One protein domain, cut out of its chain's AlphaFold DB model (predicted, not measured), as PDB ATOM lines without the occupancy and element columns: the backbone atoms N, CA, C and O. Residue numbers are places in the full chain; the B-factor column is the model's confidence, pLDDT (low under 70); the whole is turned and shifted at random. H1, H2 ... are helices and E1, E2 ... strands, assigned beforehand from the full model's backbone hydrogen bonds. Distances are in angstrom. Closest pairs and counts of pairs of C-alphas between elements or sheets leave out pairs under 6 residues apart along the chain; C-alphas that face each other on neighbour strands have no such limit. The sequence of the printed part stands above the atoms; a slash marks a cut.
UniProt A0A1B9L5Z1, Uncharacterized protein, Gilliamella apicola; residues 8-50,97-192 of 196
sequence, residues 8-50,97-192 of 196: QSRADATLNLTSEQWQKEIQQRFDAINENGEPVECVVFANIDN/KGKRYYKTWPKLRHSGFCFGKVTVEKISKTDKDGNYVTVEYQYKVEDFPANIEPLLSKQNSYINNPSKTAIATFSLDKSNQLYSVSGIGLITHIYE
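This is residues 8 to 50 and 97 to 192 of the 196 residues of an uncharacterized protein of Gilliamella apicola (UniProt A0A1B9L5Z1). A strongly twisted, curled sheet of four strands, E3 to E6, makes the larger body, with H2 packed on one of its faces, chiefly at E3, and H1 at the far end of the same face. At the other end of the long axis E1, E2 and E7 form a small second sheet, with the short helices H3 and H4 at its margins; E2 runs on into E3 and E6 leads on to E7, so the chain passes between the two sheets. The printed part has 139 residues with four named helices and seven named strands, in the order H1 H2 E1 H3 E2 E3 E4 H4 E5 E6 E7, and its class is mixed, helices and strands. The larger sheet has the order E3 E4 E5 E6 and is antiparallel; the smaller has the order E2 E1 E7 and is mixed. The whole is compact, with a radius of gyration of the C-alphas of 16.5 A, yet elongated in outline, spanning 50 by 31 by 26 A.

H1, residues 8 to 15, and H2, residues 19 to 33, are apart and lie on the same face of the sheet made by E3, residues 117 to 129, E4, residues 132 to 142, E5, residues 164 to 172, and E6, residues 178 to 182: two layers, helices on one face of a sheet. H1 is over none of the strands, at a height over the sheet of 7.7 A; its closest C-alphas to E4 are those of Leu 15 and Val 133, 6.6 A. H2 and E3 have 14 pairs of C-alphas within 8 A, the closest being those of Ser 19 and Ile 123, 5.6 A. E1, residues 41 to 45, is the inner strand between E2, residues 112 to 115, and E7, residues 187 to 191. E1 and E2 are antiparallel at 158 degrees, with N 43 and O 113 2.8 A apart. E1 and E7 are parallel at 25 degrees, with N 44 and O 189 2.8 A apart. H3, residues 97 to 101, only grazes this sheet; the closest C-alphas of H3 and E2 are those of Tyr 101 and Phe 113, 5.1 A. E2 and E3 meet only through their link, and E2 runs on into E3 at 95 degrees. E3 and E4 form a hairpin, antiparallel at 163 degrees, with N 121 and O 138 2.8 A apart; E3 bends by 73 degrees at residue 122 and E4 by 53 degrees at residue 138. H4, residues 149 to 153, only grazes the smaller sheet. E5 is antiparallel to E4 at 142 degrees, with N 135 and O 168 2.8 A apart. E5 and E6 form a hairpin, antiparallel at 130 degrees, with N 181 and O 169 2.8 A apart. In H1, H2 and H4 every O i to N i+4 pair is within hydrogen-bond range; H3 has 0 of 1, but 2 of 2 O i to N i+3 pairs.

H1 begins at C-alpha 8, at (145.286, -66.767, 203.885), and is 10.9 A long from first to last C-alpha. H2 measures 21.3 A and E1 13.2 A. E3 measures 30.5 A and ends at C-alpha 129, at (142.469, -51.665, 205.842). E4 measures 29.7 A, E5 26.7 A and E6 12.3 A. E7, 13.1 A long, ends at C-alpha 191, at (109.197, -37.698, 202.443).

The two C-alphas farthest apart are those of Gln 8 and Asn 147, 51.5 A. Residues 51 to 96 are not printed, and C-alphas 50 and 97 are 15.8 A apart across this cut. Of the links that are printed whole, none is long. The mean pLDDT of the printed part is 79.1; 32 residues are under 70, among them residues 34 to 40, 105 to 110 and 152 to 161.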
ATOM      1  N   GLN A   8     144.746 -68.127 203.926       61.50
ATOM      2  CA  GLN A   8     145.286 -66.767 203.885       61.50
ATOM      3  C   GLN A   8     145.399 -66.245 202.442       61.50
ATOM      4  O   GLN A   8     144.945 -65.143 202.152       61.50
ATOM      5  N   SER A   9     145.938 -67.048 201.513       66.12
ATOM      6  CA  SER A   9     146.085 -66.620 200.116       66.12
ATOM      7  C   SER A   9     144.744 -66.520 199.391       66.12
ATOM      8  O   SER A   9     144.588 -65.693 198.494       66.12
ATOM      9  N   ARG A  10     143.752 -67.316 199.809       63.25
ATOM     10  CA  ARG A  10     142.374 -67.200 199.321       63.25
ATOM     11  C   ARG A  10     141.708 -65.908 199.806       63.25
ATOM     12  O   ARG A  10     141.109 -65.220 198.992       63.25
ATOM     13  N   ALA A  11     141.864 -65.557 201.084       66.62
ATOM     14  CA  ALA A  11     141.343 -64.314 201.658       66.62
ATOM     15  C   ALA A  11     141.951 -63.062 200.999       66.62
ATOM     16  O   ALA A  11     141.225 -62.143 200.616       66.62
ATOM     17  N   ASP A  12     143.271 -63.052 200.789       71.88
ATOM     18  CA  ASP A  12     143.945 -61.937 200.118       71.88
ATOM     19  C   ASP A  12     143.520 -61.786 198.655       71.88
ATOM     20  O   ASP A  12     143.327 -60.663 198.192       71.88
ATOM     21  N   ALA A  13     143.308 -62.892 197.935       72.69
ATOM     22  CA  ALA A  13     142.789 -62.850 196.570       72.69
ATOM     23  C   ALA A  13     141.343 -62.323 196.503       72.69
ATOM     24  O   ALA A  13     140.999 -61.617 195.560       72.69
ATOM     25  N   THR A  14     140.506 -62.628 197.500       77.69
ATOM     26  CA  THR A  14     139.109 -62.164 197.554       77.69
ATOM     27  C   THR A  14     138.988 -60.671 197.873       77.69
ATOM     28  O   THR A  14     138.049 -60.034 197.411       77.69
ATOM     29  N   LEU A  15     139.927 -60.097 198.631       83.00
ATOM     30  CA  LEU A  15     139.939 -58.658 198.937       83.00
ATOM     31  C   LEU A  15     140.710 -57.820 197.905       83.00
ATOM     32  O   LEU A  15     140.487 -56.617 197.807       83.00
ATOM     33  N   ASN A  16     141.592 -58.433 197.112       86.62
ATOM     34  CA  ASN A  16     142.386 -57.747 196.089       86.62
ATOM     35  C   ASN A  16     141.770 -57.910 194.686       86.62
ATOM     36  O   ASN A  16     142.436 -58.364 193.753       86.62
ATOM     37  N   LEU A  17     140.491 -57.553 194.540       90.81
ATOM     38  CA  LEU A  17     139.812 -57.536 193.243       90.81
ATOM     39  C   LEU A  17     140.263 -56.333 192.396       90.81
ATOM     40  O   LEU A  17     140.572 -55.262 192.920       90.81
ATOM     41  N   THR A  18     140.270 -56.494 191.073       94.06
ATOM     42  CA  THR A  18     140.462 -55.379 190.132       94.06
ATOM     43  C   THR A  18     139.236 -54.460 190.108       94.06
ATOM     44  O   THR A  18     138.148 -54.856 190.525       94.06
ATOM     45  N   SER A  19     139.366 -53.250 189.552       94.50
ATOM     46  CA  SER A  19     138.230 -52.328 189.387       94.50
ATOM     47  C   SER A  19     137.050 -52.960 188.636       94.50
ATOM     48  O   SER A  19     135.907 -52.796 189.046       94.50
ATOM     49  N   GLU A  20     137.304 -53.738 187.579       95.50
ATOM     50  CA  GLU A  20     136.241 -54.434 186.836       95.50
ATOM     51  C   GLU A  20     135.556 -55.526 187.667       95.50
ATOM     52  O   GLU A  20     134.348 -55.737 187.560       95.50
ATOM     53  N   GLN A  21     136.323 -56.242 188.492       95.12
ATOM     54  CA  GLN A  21     135.782 -57.262 189.386       95.12
ATOM     55  C   GLN A  21     134.954 -56.625 190.504       95.12
ATOM     56  O   GLN A  21     133.854 -57.101 190.771       95.12
ATOM     57  N   TRP A  22     135.421 -55.519 191.091       95.19
ATOM     58  CA  TRP A  22     134.652 -54.744 192.065       95.19
ATOM     59  C   TRP A  22     133.361 -54.184 191.474       95.19
ATOM     60  O   TRP A  22     132.315 -54.268 192.110       95.19
ATOM     61  N   GLN A  23     133.402 -53.669 190.245       95.38
ATOM     62  CA  GLN A  23     132.205 -53.198 189.553       95.38
ATOM     63  C   GLN A  23     131.181 -54.323 189.378       95.38
ATOM     64  O   GLN A  23     130.008 -54.131 189.690       95.38
ATOM     65  N   LYS A  24     131.620 -55.508 188.933       94.12
ATOM     66  CA  LYS A  24     130.748 -56.686 188.790       94.12
ATOM     67  C   LYS A  24     130.196 -57.162 190.128       94.12
ATOM     68  O   LYS A  24     129.013 -57.457 190.201       94.12
ATOM     69  N   GLU A  25     131.024 -57.213 191.166       93.00
ATOM     70  CA  GLU A  25     130.612 -57.602 192.517       93.00
ATOM     71  C   GLU A  25     129.525 -56.656 193.043       93.00
ATOM     72  O   GLU A  25     128.445 -57.102 193.420       93.00
ATOM     73  N   ILE A  26     129.762 -55.343 192.996       91.94
ATOM     74  CA  ILE A  26     128.796 -54.326 193.435       91.94
ATOM     75  C   ILE A  26     127.506 -54.412 192.608       91.94
ATOM     76  O   ILE A  26     126.418 -54.418 193.186       91.94
ATOM     77  N   GLN A  27     127.609 -54.541 191.280       90.88
ATOM     78  CA  GLN A  27     126.444 -54.701 190.407       90.88
ATOM     79  C   GLN A  27     125.642 -55.955 190.772       90.88
ATOM     80  O   GLN A  27     124.430 -55.867 190.924       90.88
ATOM     81  N   GLN A  28     126.303 -57.096 190.990       88.69
ATOM     82  CA  GLN A  28     125.648 -58.342 191.396       88.69
ATOM     83  C   GLN A  28     124.922 -58.210 192.735       88.69
ATOM     84  O   GLN A  28     123.865 -58.808 192.916       88.69
ATOM     85  N   ARG A  29     125.451 -57.425 193.682       87.12
ATOM     86  CA  ARG A  29     124.755 -57.173 194.952       87.12
ATOM     87  C   ARG A  29     123.517 -56.302 194.767       87.12
ATOM     88  O   ARG A  29     122.496 -56.600 195.383       87.12
ATOM     89  N   PHE A  30     123.578 -55.277 193.915       84.12
ATOM     90  CA  PHE A  30     122.379 -54.523 193.542       84.12
ATOM     91  C   PHE A  30     121.369 -55.407 192.810       84.12
ATOM     92  O   PHE A  30     120.197 -55.375 193.169       84.12
ATOM     93  N   ASP A  31     121.817 -56.244 191.873       81.19
ATOM     94  CA  ASP A  31     120.975 -57.192 191.139       81.19
ATOM     95  C   ASP A  31     120.340 -58.246 192.072       81.19
ATOM     96  O   ASP A  31     119.199 -58.630 191.861       81.19
ATOM     97  N   ALA A  32     121.022 -58.682 193.139       78.38
ATOM     98  CA  ALA A  32     120.475 -59.624 194.124       78.38
ATOM     99  C   ALA A  32     119.434 -58.985 195.064       78.38
ATOM    100  O   ALA A  32     118.464 -59.617 195.463       78.38
ATOM    101  N   ILE A  33     119.590 -57.701 195.403       71.75
ATOM    102  CA  ILE A  33     118.520 -56.930 196.070       71.75
ATOM    103  C   ILE A  33     117.310 -56.769 195.123       71.75
ATOM    104  O   ILE A  33     116.177 -56.594 195.564       71.75
ATOM    105  N   ASN A  34     117.572 -56.886 193.824       65.94
ATOM    106  CA  ASN A  34     116.705 -56.666 192.678       65.94
ATOM    107  C   ASN A  34     116.381 -58.018 191.982       65.94
ATOM    108  O   ASN A  34     116.318 -58.117 190.760       65.94
ATOM    109  N   GLU A  35     116.191 -59.104 192.746       52.50
ATOM    110  CA  GLU A  35     116.047 -60.478 192.208       52.50
ATOM    111  C   GLU A  35     114.921 -60.643 191.156       52.50
ATOM    112  O   GLU A  35     114.946 -61.584 190.366       52.50
ATOM    113  N   ASN A  36     113.975 -59.696 191.086       51.31
ATOM    114  CA  ASN A  36     112.867 -59.666 190.122       51.31
ATOM    115  C   ASN A  36     112.987 -58.585 189.022       51.31
ATOM    116  O   ASN A  36     112.003 -58.323 188.329       51.31
ATOM    117  N   GLY A  37     114.136 -57.917 188.857       49.88
ATOM    118  CA  GLY A  37     114.207 -56.703 188.021       49.88
ATOM    119  C   GLY A  37     113.539 -55.490 188.692       49.88
ATOM    120  O   GLY A  37     113.203 -54.508 188.031       49.88
ATOM    121  N   GLU A  38     113.337 -55.583 190.010       49.72
ATOM    122  CA  GLU A  38     112.721 -54.585 190.853       49.72
ATOM    123  C   GLU A  38     113.687 -53.577 191.523       49.72
ATOM    124  O   GLU A  38     114.741 -53.907 192.058       49.72
ATOM    125  N   PRO A  39     113.277 -52.312 191.545       56.53
ATOM    126  CA  PRO A  39     114.149 -51.158 191.697       56.53
ATOM    127  C   PRO A  39     114.758 -50.846 193.073       56.53
ATOM    128  O   PRO A  39     114.197 -51.176 194.115       56.53
ATOM    129  N   VAL A  40     115.875 -50.104 193.067       65.38
ATOM    130  CA  VAL A  40     116.686 -49.789 194.268       65.38
ATOM    131  C   VAL A  40     116.342 -48.427 194.882       65.38
ATOM    132  O   VAL A  40     116.595 -48.205 196.066       65.38
ATOM    133  N   GLU A  41     115.772 -47.513 194.096       76.50
ATOM    134  CA  GLU A  41     115.501 -46.145 194.525       76.50
ATOM    135  C   GLU A  41     114.064 -45.980 195.010       76.50
ATOM    136  O   GLU A  41     113.126 -45.945 194.218       76.50
ATOM    137  N   CYS A  42     113.884 -45.889 196.322       78.19
ATOM    138  CA  CYS A  42     112.587 -45.889 196.974       78.19
ATOM    139  C   CYS A  42     112.184 -44.502 197.468       78.19
ATOM    140  O   CYS A  42     112.893 -43.877 198.253       78.19
ATOM    141  N   VAL A  43     110.991 -44.071 197.075       78.50
ATOM    142  CA  VAL A  43     110.252 -42.970 197.690       78.50
ATOM    143  C   VAL A  43     109.447 -43.542 198.852       78.50
ATOM    144  O   VAL A  43     108.513 -44.320 198.652       78.50
ATOM    145  N   VAL A  44     109.845 -43.191 200.071       77.94
ATOM    146  CA  VAL A  44     109.250 -43.670 201.323       77.94
ATOM    147  C   VAL A  44     108.417 -42.551 201.929       77.94
ATOM    148  O   VAL A  44     108.903 -41.434 202.098       77.94
ATOM    149  N   PHE A  45     107.175 -42.841 202.299       76.00
ATOM    150  CA  PHE A  45     106.303 -41.868 202.953       76.00
ATOM    151  C   PHE A  45     106.366 -42.079 204.463       76.00
ATOM    152  O   PHE A  45     105.937 -43.120 204.955       76.00
ATOM    153  N   ALA A  46     106.866 -41.097 205.216       69.88
ATOM    154  CA  ALA A  46     107.130 -41.255 206.652       69.88
ATOM    155  C   ALA A  46     105.882 -41.577 207.504       69.88
ATOM    156  O   ALA A  46     106.013 -42.049 208.625       69.88
ATOM    157  N   ASN A  47     104.676 -41.323 206.983       72.00
ATOM    158  CA  ASN A  47     103.411 -41.514 207.701       72.00
ATOM    159  C   ASN A  47     102.451 -42.488 206.994       72.00
ATOM    160  O   ASN A  47     101.280 -42.561 207.367       72.00
ATOM    161  N   ILE A  48     102.912 -43.205 205.960       74.94
ATOM    162  CA  ILE A  48     102.095 -44.194 205.241       74.94
ATOM    163  C   ILE A  48     102.763 -45.563 205.353       74.94
ATOM    164  O   ILE A  48     103.728 -45.891 204.658       74.94
ATOM    165  N   ASP A  49     102.209 -46.382 206.240       73.19
ATOM    166  CA  ASP A  49     102.719 -47.728 206.512       73.19
ATOM    167  C   ASP A  49     102.085 -48.784 205.602       73.19
ATOM    168  O   ASP A  49     102.686 -49.825 205.324       73.19
ATOM    169  N   ASN A  50     100.862 -48.527 205.137       79.50
ATOM    170  CA  ASN A  50     100.091 -49.451 204.326       79.50
ATOM    171  C   ASN A  50      99.025 -48.756 203.469       79.50
ATOM    172  O   ASN A  50      98.525 -47.680 203.790       79.50
ATOM    173  N   LYS A  97      99.347 -50.714 188.762       86.44
ATOM    174  CA  LYS A  97     100.672 -50.147 188.506       86.44
ATOM    175  C   LYS A  97     101.410 -49.888 189.818       86.44
ATOM    176  O   LYS A  97     102.532 -50.359 189.976       86.44
ATOM    177  N   GLY A  98     100.764 -49.232 190.782       87.31
ATOM    178  CA  GLY A  98     101.302 -48.995 192.121       87.31
ATOM    179  C   GLY A  98     101.744 -50.275 192.818       87.31
ATOM    180  O   GLY A  98     102.843 -50.320 193.359       87.31
ATOM    181  N   LYS A  99     100.952 -51.350 192.726       87.25
ATOM    182  CA  LYS A  99     101.285 -52.667 193.298       87.25
ATOM    183  C   LYS A  99     102.603 -53.249 192.780       87.25
ATOM    184  O   LYS A  99     103.261 -53.970 193.522       87.25
ATOM    185  N   ARG A 100     103.002 -52.946 191.539       83.50
ATOM    186  CA  ARG A 100     104.279 -53.420 190.966       83.50
ATOM    187  C   ARG A 100     105.481 -52.741 191.622       83.50
ATOM    188  O   ARG A 100     106.494 -53.386 191.862       83.50
ATOM    189  N   TYR A 101     105.352 -51.453 191.928       81.25
ATOM    190  CA  TYR A 101     106.441 -50.633 192.466       81.25
ATOM    191  C   TYR A 101     106.439 -50.542 193.993       81.25
ATOM    192  O   TYR A 101     107.459 -50.212 194.596       81.25
ATOM    193  N   TYR A 102     105.307 -50.824 194.632       83.25
ATOM    194  CA  TYR A 102     105.159 -50.737 196.075       83.25
ATOM    195  C   TYR A 102     105.880 -51.886 196.778       83.25
ATOM    196  O   TYR A 102     105.631 -53.064 196.498       83.25
ATOM    197  N   LYS A 103     106.761 -51.547 197.719       78.00
ATOM    198  CA  LYS A 103     107.534 -52.518 198.493       78.00
ATOM    199  C   LYS A 103     107.375 -52.285 199.984       78.00
ATOM    200  O   LYS A 103     107.487 -51.169 200.492       78.00
ATOM    201  N   THR A 104     107.162 -53.391 200.688       73.19
ATOM    202  CA  THR A 104     107.298 -53.477 202.139       73.19
ATOM    203  C   THR A 104     108.641 -54.132 202.418       73.19
ATOM    204  O   THR A 104     108.852 -55.309 202.134       73.19
ATOM    205  N   TRP A 105     109.599 -53.350 202.905       67.56
ATOM    206  CA  TRP A 105     110.929 -53.864 203.204       67.56
ATOM    207  C   TRP A 105     111.044 -54.165 204.696       67.56
ATOM    208  O   TRP A 105     110.767 -53.274 205.494       67.56
ATOM    209  N   PRO A 106     111.532 -55.353 205.105       59.44
ATOM    210  CA  PRO A 106     111.639 -55.724 206.521       59.44
ATOM    211  C   PRO A 106     112.481 -54.764 207.376       59.44
ATOM    212  O   PRO A 106     112.390 -54.784 208.599       59.44
ATOM    213  N   LYS A 107     113.342 -53.960 206.737       57.69
ATOM    214  CA  LYS A 107     114.227 -52.985 207.387       57.69
ATOM    215  C   LYS A 107     113.778 -51.532 207.220       57.69
ATOM    216  O   LYS A 107     114.409 -50.654 207.801       57.69
ATOM    217  N   LEU A 108     112.727 -51.268 206.442       58.56
ATOM    218  CA  LEU A 108     112.126 -49.940 206.384       58.56
ATOM    219  C   LEU A 108     110.984 -49.889 207.392       58.56
ATOM    220  O   LEU A 108     110.116 -50.757 207.411       58.56
ATOM    221  N   ARG A 109     110.993 -48.858 208.239       63.00
ATOM    222  CA  ARG A 109     109.896 -48.600 209.181       63.00
ATOM    223  C   ARG A 109     108.580 -48.312 208.448       63.00
ATOM    224  O   ARG A 109     107.523 -48.601 208.990       63.00
ATOM    225  N   HIS A 110     108.687 -47.791 207.227       68.44
ATOM    226  CA  HIS A 110     107.582 -47.365 206.384       68.44
ATOM    227  C   HIS A 110     107.700 -48.001 204.999       68.44
ATOM    228  O   HIS A 110     108.794 -48.300 204.513       68.44
ATOM    229  N   SER A 111     106.560 -48.198 204.358       72.56
ATOM    230  CA  SER A 111     106.488 -48.659 202.976       72.56
ATOM    231  C   SER A 111     106.835 -47.552 201.972       72.56
ATOM    232  O   SER A 111     106.779 -46.362 202.288       72.56
ATOM    233  N   GLY A 112     107.183 -47.935 200.744       79.12
ATOM    234  CA  GLY A 112     107.486 -46.967 199.696       79.12
ATOM    235  C   GLY A 112     107.311 -47.515 198.291       79.12
ATOM    236  O   GLY A 112     107.192 -48.726 198.090       79.12
ATOM    237  N   PHE A 113     107.312 -46.613 197.313       82.12
ATOM    238  CA  PHE A 113     107.410 -46.984 195.908       82.12
ATOM    239  C   PHE A 113     108.864 -46.940 195.470       82.12
ATOM    240  O   PHE A 113     109.515 -45.907 195.600       82.12
ATOM    241  N   CYS A 114     109.364 -48.049 194.951       80.19
ATOM    242  CA  CYS A 114     110.724 -48.144 194.448       80.19
ATOM    243  C   CYS A 114     110.720 -48.068 192.918       80.19
ATOM    244  O   CYS A 114     109.812 -48.616 192.287       80.19
ATOM    245  N   PHE A 115     111.727 -47.415 192.324       79.25
ATOM    246  CA  PHE A 115     111.874 -47.201 190.874       79.25
ATOM    247  C   PHE A 115     113.317 -47.269 190.366       79.25
ATOM    248  O   PHE A 115     114.268 -47.030 191.105       79.25
ATOM    249  N   GLY A 116     113.447 -47.644 189.095       78.69
ATOM    250  CA  GLY A 116     114.705 -47.733 188.369       78.69
ATOM    251  C   GLY A 116     115.738 -48.779 188.827       78.69
ATOM    252  O   GLY A 116     115.788 -49.243 189.969       78.69
ATOM    253  N   LYS A 117     116.606 -49.162 187.893       80.00
ATOM    254  CA  LYS A 117     117.692 -50.119 188.103       80.00
ATOM    255  C   LYS A 117     119.006 -49.385 188.345       80.00
ATOM    256  O   LYS A 117     119.359 -48.485 187.594       80.00
ATOM    257  N   VAL A 118     119.763 -49.795 189.362       83.62
ATOM    258  CA  VAL A 118     121.129 -49.287 189.553       83.62
ATOM    259  C   VAL A 118     122.059 -49.911 188.520       83.62
ATOM    260  O   VAL A 118     122.192 -51.135 188.460       83.62
ATOM    261  N   THR A 119     122.739 -49.054 187.767       89.25
ATOM    262  CA  THR A 119     123.846 -49.408 186.881       89.25
ATOM    263  C   THR A 119     125.126 -48.825 187.471       89.25
ATOM    264  O   THR A 119     125.284 -47.605 187.560       89.25
ATOM    265  N   VAL A 120     126.042 -49.691 187.905       91.12
ATOM    266  CA  VAL A 120     127.368 -49.291 188.391       91.12
ATOM    267  C   VAL A 120     128.242 -48.976 187.184       91.12
ATOM    268  O   VAL A 120     128.549 -49.853 186.377       91.12
ATOM    269  N   GLU A 121     128.660 -47.721 187.059       93.56
ATOM    270  CA  GLU A 121     129.377 -47.237 185.879       93.56
ATOM    271  C   GLU A 121     130.881 -47.493 185.975       93.56
ATOM    272  O   GLU A 121     131.489 -47.953 185.008       93.56
ATOM    273  N   LYS A 122     131.490 -47.192 187.130       94.75
ATOM    274  CA  LYS A 122     132.927 -47.399 187.362       94.75
ATOM    275  C   LYS A 122     133.294 -47.395 188.842       94.75
ATOM    276  O   LYS A 122     132.564 -46.860 189.676       94.75
ATOM    277  N   ILE A 123     134.486 -47.906 189.138       96.81
ATOM    278  CA  ILE A 123     135.139 -47.777 190.446       96.81
ATOM    279  C   ILE A 123     136.081 -46.575 190.419       96.81
ATOM    280  O   ILE A 123     136.975 -46.505 189.575       96.81
ATOM    281  N   SER A 124     135.867 -45.631 191.332       95.38
ATOM    282  CA  SER A 124     136.687 -44.425 191.474       95.38
ATOM    283  C   SER A 124     137.916 -44.678 192.337       95.38
ATOM    284  O   SER A 124     139.010 -44.219 192.008       95.38
ATOM    285  N   LYS A 125     137.745 -45.412 193.443       95.19
ATOM    286  CA  LYS A 125     138.802 -45.641 194.430       95.19
ATOM    287  C   LYS A 125     138.580 -46.945 195.186       95.19
ATOM    288  O   LYS A 125     137.445 -47.360 195.410       95.19
ATOM    289  N   THR A 126     139.670 -47.565 195.624       94.81
ATOM    290  CA  THR A 126     139.637 -48.715 196.530       94.81
ATOM    291  C   THR A 126     140.702 -48.547 197.603       94.81
ATOM    292  O   THR A 126     141.876 -48.385 197.280       94.81
ATOM    293  N   ASP A 127     140.288 -48.608 198.864       94.06
ATOM    294  CA  ASP A 127     141.161 -48.527 200.034       94.06
ATOM    295  C   ASP A 127     141.016 -49.814 200.855       94.06
ATOM    296  O   ASP A 127     139.900 -50.229 201.176       94.06
ATOM    297  N   LYS A 128     142.136 -50.454 201.201       90.88
ATOM    298  CA  LYS A 128     142.167 -51.666 202.034       90.88
ATOM    299  C   LYS A 128     142.721 -51.329 203.412       90.88
ATOM    300  O   LYS A 128     143.801 -50.751 203.508       90.88
ATOM    301  N   ASP A 129     142.015 -51.752 204.454       88.06
ATOM    302  CA  ASP A 129     142.469 -51.665 205.842       88.06
ATOM    303  C   ASP A 129     142.178 -52.984 206.571       88.06
ATOM    304  O   ASP A 129     141.030 -53.348 206.841       88.06
ATOM    305  N   GLY A 130     143.234 -53.761 206.826       84.81
ATOM    306  CA  GLY A 130     143.130 -55.103 207.398       84.81
ATOM    307  C   GLY A 130     142.219 -56.026 206.577       84.81
ATOM    308  O   GLY A 130     142.502 -56.331 205.417       84.81
ATOM    309  N   ASN A 131     141.124 -56.473 207.203       86.69
ATOM    310  CA  ASN A 131     140.113 -57.356 206.604       86.69
ATOM    311  C   ASN A 131     138.950 -56.591 205.947       86.69
ATOM    312  O   ASN A 131     137.931 -57.203 205.614       86.69
ATOM    313  N   TYR A 132     139.068 -55.272 205.807       90.69
ATOM    314  CA  TYR A 132     138.060 -54.422 205.193       90.69
ATOM    315  C   TYR A 132     138.576 -53.834 203.886       90.69
ATOM    316  O   TYR A 132     139.747 -53.467 203.763       90.69
ATOM    317  N   VAL A 133     137.676 -53.721 202.914       94.81
ATOM    318  CA  VAL A 133     137.914 -52.982 201.676       94.81
ATOM    319  C   VAL A 133     136.778 -51.997 201.477       94.81
ATOM    320  O   VAL A 133     135.610 -52.378 201.442       94.81
ATOM    321  N   THR A 134     137.135 -50.728 201.347       96.06
ATOM    322  CA  THR A 134     136.219 -49.642 201.028       96.06
ATOM    323  C   THR A 134     136.363 -49.308 199.552       96.06
ATOM    324  O   THR A 134     137.465 -49.072 199.061       96.06
ATOM    325  N   VAL A 135     135.246 -49.309 198.838       96.38
ATOM    326  CA  VAL A 135     135.169 -49.101 197.397       96.38
ATOM    327  C   VAL A 135     134.292 -47.887 197.137       96.38
ATOM    328  O   VAL A 135     133.102 -47.897 197.449       96.38
ATOM    329  N   GLU A 136     134.874 -46.842 196.561       96.88
ATOM    330  CA  GLU A 136     134.128 -45.708 196.024       96.88
ATOM    331  C   GLU A 136     133.759 -46.007 194.571       96.88
ATOM    332  O   GLU A 136     134.623 -46.341 193.754       96.88
ATOM    333  N   TYR A 137     132.479 -45.882 194.238       94.44
ATOM    334  CA  TYR A 137     131.949 -46.202 192.919       94.44
ATOM    335  C   TYR A 137     130.981 -45.129 192.432       94.44
ATOM    336  O   TYR A 137     130.335 -44.429 193.214       94.44
ATOM    337  N   GLN A 138     130.888 -45.015 191.111       93.25
ATOM    338  CA  GLN A 138     129.887 -44.199 190.441       93.25
ATOM    339  C   GLN A 138     128.760 -45.074 189.916       93.25
ATOM    340  O   GLN A 138     129.001 -46.181 189.427       93.25
ATOM    341  N   TYR A 139     127.536 -44.575 190.012       89.25
ATOM    342  CA  TYR A 139     126.349 -45.283 189.568       89.25
ATOM    343  C   TYR A 139     125.302 -44.330 188.999       89.25
ATOM    344  O   TYR A 139     125.264 -43.143 189.323       89.25
ATOM    345  N   LYS A 140     124.412 -44.889 188.188       87.00
ATOM    346  CA  LYS A 140     123.169 -44.257 187.750       87.00
ATOM    347  C   LYS A 140     121.991 -45.130 188.117       87.00
ATOM    348  O   LYS A 140     122.156 -46.322 188.374       87.00
ATOM    349  N   VAL A 141     120.812 -44.528 188.131       80.75
ATOM    350  CA  VAL A 141     119.558 -45.260 188.269       80.75
ATOM    351  C   VAL A 141     118.802 -45.113 186.957       80.75
ATOM    352  O   VAL A 141     118.376 -44.023 186.618       80.75
ATOM    353  N   GLU A 142     118.722 -46.164 186.158       75.69
ATOM    354  CA  GLU A 142     118.090 -46.153 184.833       75.69
ATOM    355  C   GLU A 142     116.662 -46.716 184.903       75.69
ATOM    356  O   GLU A 142     116.223 -47.165 185.957       75.69
ATOM    357  N   ASP A 143     115.922 -46.694 183.792       73.19
ATOM    358  CA  ASP A 143     114.600 -47.332 183.656       73.19
ATOM    359  C   ASP A 143     113.493 -46.788 184.580       73.19
ATOM    360  O   ASP A 143     112.617 -47.521 185.054       73.19
ATOM    361  N   PHE A 144     113.485 -45.475 184.818       73.81
ATOM    362  CA  PHE A 144     112.337 -44.823 185.444       73.81
ATOM    363  C   PHE A 144     111.133 -44.812 184.490       73.81
ATOM    364  O   PHE A 144     111.268 -44.393 183.337       73.81
ATOM    365  N   PRO A 145     109.927 -45.202 184.941       69.88
ATOM    366  CA  PRO A 145     108.722 -44.942 184.167       69.88
ATOM    367  C   PRO A 145     108.532 -43.424 184.004       69.88
ATOM    368  O   PRO A 145     108.669 -42.682 184.974       69.88
ATOM    369  N   ALA A 146     108.193 -42.952 182.799       71.38
ATOM    370  CA  ALA A 146     108.111 -41.515 182.483       71.38
ATOM    371  C   ALA A 146     107.166 -40.727 183.414       71.38
ATOM    372  O   ALA A 146     107.407 -39.573 183.747       71.38
ATOM    373  N   ASN A 147     106.106 -41.372 183.894       72.06
ATOM    374  CA  ASN A 147     105.144 -40.803 184.838       72.06
ATOM    375  C   ASN A 147     105.673 -40.692 186.287       72.06
ATOM    376  O   ASN A 147     104.985 -40.143 187.137       72.06
ATOM    377  N   ILE A 148     106.854 -41.240 186.588       73.62
ATOM    378  CA  ILE A 148     107.500 -41.202 187.912       73.62
ATOM    379  C   ILE A 148     108.604 -40.150 187.967       73.62
ATOM    380  O   ILE A 148     108.933 -39.647 189.038       73.62
ATOM    381  N   GLU A 149     109.145 -39.764 186.815       68.44
ATOM    382  CA  GLU A 149     110.146 -38.707 186.726       68.44
ATOM    383  C   GLU A 149     109.706 -37.402 187.424       68.44
ATOM    384  O   GLU A 149     110.527 -36.835 188.143       68.44
ATOM    385  N   PRO A 150     108.435 -36.942 187.363       68.50
ATOM    386  CA  PRO A 150     107.977 -35.785 188.143       68.50
ATOM    387  C   PRO A 150     108.115 -35.944 189.669       68.50
ATOM    388  O   PRO A 150     108.497 -34.992 190.348       68.50
ATOM    389  N   LEU A 151     107.858 -37.144 190.209       72.19
ATOM    390  CA  LEU A 151     107.995 -37.461 191.642       72.19
ATOM    391  C   LEU A 151     109.462 -37.348 192.098       72.19
ATOM    392  O   LEU A 151     109.745 -36.866 193.195       72.19
ATOM    393  N   LEU A 152     110.395 -37.774 191.241       68.75
ATOM    394  CA  LEU A 152     111.831 -37.811 191.537       68.75
ATOM    395  C   LEU A 152     112.541 -36.481 191.217       68.75
ATOM    396  O   LEU A 152     113.389 -36.032 191.982       68.75
ATOM    397  N   SER A 153     112.165 -35.813 190.123       61.34
ATOM    398  CA  SER A 153     112.770 -34.567 189.613       61.34
ATOM    399  C   SER A 153     112.601 -33.344 190.516       61.34
ATOM    400  O   SER A 153     113.409 -32.420 190.421       61.34
ATOM    401  N   LYS A 154     111.623 -33.331 191.435       61.06
ATOM    402  CA  LYS A 154     111.530 -32.275 192.465       61.06
ATOM    403  C   LYS A 154     112.660 -32.324 193.493       61.06
ATOM    404  O   LYS A 154     112.893 -31.336 194.186       61.06
ATOM    405  N   GLN A 155     113.391 -33.430 193.585       58.66
ATOM    406  CA  GLN A 155     114.692 -33.403 194.229       58.66
ATOM    407  C   GLN A 155     115.700 -32.871 193.210       58.66
ATOM    408  O   GLN A 155     115.892 -33.466 192.149       58.66
ATOM    409  N   ASN A 156     116.390 -31.778 193.546       50.72
ATOM    410  CA  ASN A 156     117.437 -31.159 192.716       50.72
ATOM    411  C   ASN A 156     118.507 -32.157 192.190       50.72
ATOM    412  O   ASN A 156     119.284 -31.813 191.305       50.72
ATOM    413  N   SER A 157     118.552 -33.386 192.719       52.88
ATOM    414  CA  SER A 157     119.429 -34.495 192.341       52.88
ATOM    415  C   SER A 157     119.017 -35.313 191.104       52.88
ATOM    416  O   SER A 157     119.814 -36.157 190.699       52.88
ATOM    417  N   TYR A 158     117.833 -35.118 190.503       56.66
ATOM    418  CA  TYR A 158     117.361 -35.955 189.370       56.66
ATOM    419  C   TYR A 158     117.231 -35.259 188.033       56.66
ATOM    420  O   TYR A 158     116.992 -35.936 187.034       56.66
ATOM    421  N   ILE A 159     117.405 -33.941 187.979       52.91
ATOM    422  CA  ILE A 159     117.380 -33.230 186.703       52.91
ATOM    423  C   ILE A 159     118.509 -33.813 185.831       52.91
ATOM    424  O   ILE A 159     119.689 -33.640 186.133       52.91
ATOM    425  N   ASN A 160     118.127 -34.541 184.774       58.84
ATOM    426  CA  ASN A 160     118.987 -35.290 183.842       58.84
ATOM    427  C   ASN A 160     119.657 -36.577 184.374       58.84
ATOM    428  O   ASN A 160     120.611 -37.040 183.750       58.84
ATOM    429  N   ASN A 161     119.186 -37.153 185.490       65.88
ATOM    430  CA  ASN A 161     119.698 -38.404 186.080       65.88
ATOM    431  C   ASN A 161     121.246 -38.506 186.084       65.88
ATOM    432  O   ASN A 161     121.835 -39.375 185.425       65.88
ATOM    433  N   PRO A 162     121.935 -37.568 186.758       72.25
ATOM    434  CA  PRO A 162     123.386 -37.520 186.739       72.25
ATOM    435  C   PRO A 162     123.990 -38.753 187.418       72.25
ATOM    436  O   PRO A 162     123.406 -39.339 188.328       72.25
ATOM    437  N   SER A 163     125.208 -39.105 187.002       84.19
ATOM    438  CA  SER A 163     126.023 -40.087 187.721       84.19
ATOM    439  C   SER A 163     126.224 -39.642 189.170       84.19
ATOM    440  O   SER A 163     126.635 -38.506 189.431       84.19
ATOM    441  N   LYS A 164     125.928 -40.534 190.114       85.94
ATOM    442  CA  LYS A 164     126.060 -40.332 191.559       85.94
ATOM    443  C   LYS A 164     127.286 -41.090 192.058       85.94
ATOM    444  O   LYS A 164     127.654 -42.119 191.502       85.94
ATOM    445  N   THR A 165     127.918 -40.599 193.122       89.56
ATOM    446  CA  THR A 165     129.045 -41.287 193.778       89.56
ATOM    447  C   THR A 165     128.594 -41.847 195.122       89.56
ATOM    448  O   THR A 165     127.879 -41.172 195.860       89.56
ATOM    449  N   ALA A 166     129.000 -43.075 195.431       89.88
ATOM    450  CA  ALA A 166     128.734 -43.741 196.700       89.88
ATOM    451  C   ALA A 166     129.943 -44.565 197.152       89.88
ATOM    452  O   ALA A 166     130.889 -44.792 196.396       89.88
ATOM    453  N   ILE A 167     129.905 -44.997 198.411       92.94
ATOM    454  CA  ILE A 167     130.961 -45.781 199.044       92.94
ATOM    455  C   ILE A 167     130.340 -47.038 199.639       92.94
ATOM    456  O   ILE A 167     129.378 -46.951 200.401       92.94
ATOM    457  N   ALA A 168     130.923 -48.191 199.322       92.62
ATOM    458  CA  ALA A 168     130.588 -49.474 199.921       92.62
ATOM    459  C   ALA A 168     131.786 -50.056 200.666       92.62
ATOM    460  O   ALA A 168     132.923 -49.947 200.215       92.62
ATOM    461  N   THR A 169     131.524 -50.702 201.797       93.88
ATOM    462  CA  THR A 169     132.552 -51.385 202.587       93.88
ATOM    463  C   THR A 169     132.259 -52.874 202.596       93.88
ATOM    464  O   THR A 169     131.128 -53.293 202.847       93.88
ATOM    465  N   PHE A 170     133.287 -53.672 202.340       93.50
ATOM    466  CA  PHE A 170     133.234 -55.125 202.292       93.50
ATOM    467  C   PHE A 170     134.202 -55.738 203.294       93.50
ATOM    468  O   PHE A 170     135.232 -55.149 203.622       93.50
ATOM    469  N   SER A 171     133.875 -56.936 203.763       93.06
ATOM    470  CA  SER A 171     134.753 -57.747 204.600       93.06
ATOM    471  C   SER A 171     134.556 -59.233 204.306       93.06
ATOM    472  O   SER A 171     133.697 -59.613 203.507       93.06
ATOM    473  N   LEU A 172     135.373 -60.074 204.935       90.12
ATOM    474  CA  LEU A 172     135.298 -61.524 204.831       90.12
ATOM    475  C   LEU A 172     134.637 -62.119 206.069       90.12
ATOM    476  O   LEU A 172     134.943 -61.738 207.201       90.12
ATOM    477  N   ASP A 173     133.729 -63.063 205.858       86.44
ATOM    478  CA  ASP A 173     133.187 -63.870 206.942       86.44
ATOM    479  C   ASP A 173     134.206 -64.931 207.412       86.44
ATOM    480  O   ASP A 173     135.322 -65.052 206.899       86.44
ATOM    481  N   LYS A 174     133.815 -65.756 208.390       84.75
ATOM    482  CA  LYS A 174     134.668 -66.842 208.912       84.75
ATOM    483  C   LYS A 174     135.012 -67.914 207.864       84.75
ATOM    484  O   LYS A 174     135.920 -68.710 208.095       84.75
ATOM    485  N   SER A 175     134.288 -67.945 206.749       86.00
ATOM    486  CA  SER A 175     134.468 -68.859 205.618       86.00
ATOM    487  C   SER A 175     135.247 -68.214 204.463       86.00
ATOM    488  O   SER A 175     135.343 -68.814 203.390       86.00
ATOM    489  N   ASN A 176     135.807 -67.013 204.663       83.69
ATOM    490  CA  ASN A 176     136.431 -66.182 203.632       83.69
ATOM    491  C   ASN A 176     135.487 -65.818 202.471       83.69
ATOM    492  O   ASN A 176     135.939 -65.612 201.343       83.69
ATOM    493  N   GLN A 177     134.179 -65.750 202.720       86.62
ATOM    494  CA  GLN A 177     133.215 -65.219 201.765       86.62
ATOM    495  C   GLN A 177     133.079 -63.712 201.936       86.62
ATOM    496  O   GLN A 177     132.966 -63.201 203.051       86.62
ATOM    497  N   LEU A 178     133.077 -63.008 200.808       89.50
ATOM    498  CA  LEU A 178     132.892 -61.569 200.772       89.50
ATOM    499  C   LEU A 178     131.442 -61.208 201.104       89.50
ATOM    500  O   LEU A 178     130.507 -61.747 200.505       89.50
ATOM    501  N   TYR A 179     131.262 -60.258 202.018       87.81
ATOM    502  CA  TYR A 179     129.966 -59.661 202.321       87.81
ATOM    503  C   TYR A 179     130.079 -58.137 202.412       87.81
ATOM    504  O   TYR A 179     131.124 -57.596 202.778       87.81
ATOM    505  N   SER A 180     128.992 -57.441 202.068       88.00
ATOM    506  CA  SER A 180     128.896 -55.994 202.255       88.00
ATOM    507  C   SER A 180     128.571 -55.690 203.716       88.00
ATOM    508  O   SER A 180     127.586 -56.184 204.264       88.00
ATOM    509  N   VAL A 181     129.420 -54.881 204.341       88.50
ATOM    510  CA  VAL A 181     129.215 -54.320 205.678       88.50
ATOM    511  C   VAL A 181     128.259 -53.128 205.595       88.50
ATOM    512  O   VAL A 181     127.382 -52.972 206.442       88.50
ATOM    513  N   SER A 182     128.425 -52.292 204.567       85.62
ATOM    514  CA  SER A 182     127.641 -51.075 204.355       85.62
ATOM    515  C   SER A 182     127.732 -50.579 202.913       85.62
ATOM    516  O   SER A 182     128.607 -50.989 202.148       85.62
ATOM    517  N   GLY A 183     126.848 -49.641 202.564       80.44
ATOM    518  CA  GLY A 183     126.878 -48.906 201.297       80.44
ATOM    519  C   GLY A 183     126.232 -49.621 200.114       80.44
ATOM    520  O   GLY A 183     125.983 -48.982 199.101       80.44
ATOM    521  N   ILE A 184     125.884 -50.903 200.261       81.25
ATOM    522  CA  ILE A 184     125.023 -51.627 199.323       81.25
ATOM    523  C   ILE A 184     123.681 -51.917 199.990       81.25
ATOM    524  O   ILE A 184     123.618 -52.564 201.035       81.25
ATOM    525  N   GLY A 185     122.604 -51.412 199.399       74.88
ATOM    526  CA  GLY A 185     121.264 -51.478 199.970       74.88
ATOM    527  C   GLY A 185     120.266 -50.666 199.155       74.88
ATOM    528  O   GLY A 185     120.590 -50.162 198.083       74.88
ATOM    529  N   LEU A 186     119.055 -50.528 199.690       72.50
ATOM    530  CA  LEU A 186     118.047 -49.628 199.136       72.50
ATOM    531  C   LEU A 186     118.495 -48.182 199.279       72.50
ATOM    532  O   LEU A 186     118.950 -47.772 200.349       72.50
ATOM    533  N   ILE A 187     118.297 -47.405 198.223       75.69
ATOM    534  CA  ILE A 187     118.467 -45.961 198.253       75.69
ATOM    535  C   ILE A 187     117.100 -45.386 198.599       75.69
ATOM    536  O   ILE A 187     116.179 -45.453 197.794       75.69
ATOM    537  N   THR A 188     116.931 -44.880 199.818       73.81
ATOM    538  CA  THR A 188     115.629 -44.398 200.290       73.81
ATOM    539  C   THR A 188     115.593 -42.889 200.419       73.81
ATOM    540  O   THR A 188     116.430 -42.303 201.103       73.81
ATOM    541  N   HIS A 189     114.548 -42.296 199.860       75.38
ATOM    542  CA  HIS A 189     114.194 -40.895 200.013       75.38
ATOM    543  C   HIS A 189     112.937 -40.806 200.860       75.38
ATOM    544  O   HIS A 189     111.862 -41.221 200.426       75.38
ATOM    545  N   ILE A 190     113.086 -40.319 202.087       73.00
ATOM    546  CA  ILE A 190     111.977 -40.221 203.033       73.00
ATOM    547  C   ILE A 190     111.312 -38.862 202.852       73.00
ATOM    548  O   ILE A 190     111.940 -37.825 203.054       73.00
ATOM    549  N   TYR A 191     110.035 -38.881 202.491       71.75
ATOM    550  CA  TYR A 191     109.197 -37.698 202.443       71.75
ATOM    551  C   TYR A 191     108.403 -37.609 203.739       71.75
ATOM    552  O   TYR A 191     107.482 -38.394 203.996       71.75
ATOM    553  N   GLU A 192     108.777 -36.636 204.559       63.97
ATOM    554  CA  GLU A 192     107.973 -36.201 205.689       63.97
ATOM    555  C   GLU A 192     106.842 -35.322 205.140       63.97
ATOM    556  O   GLU A 192     107.074 -34.397 204.359       63.97
TER     557      GLU A 192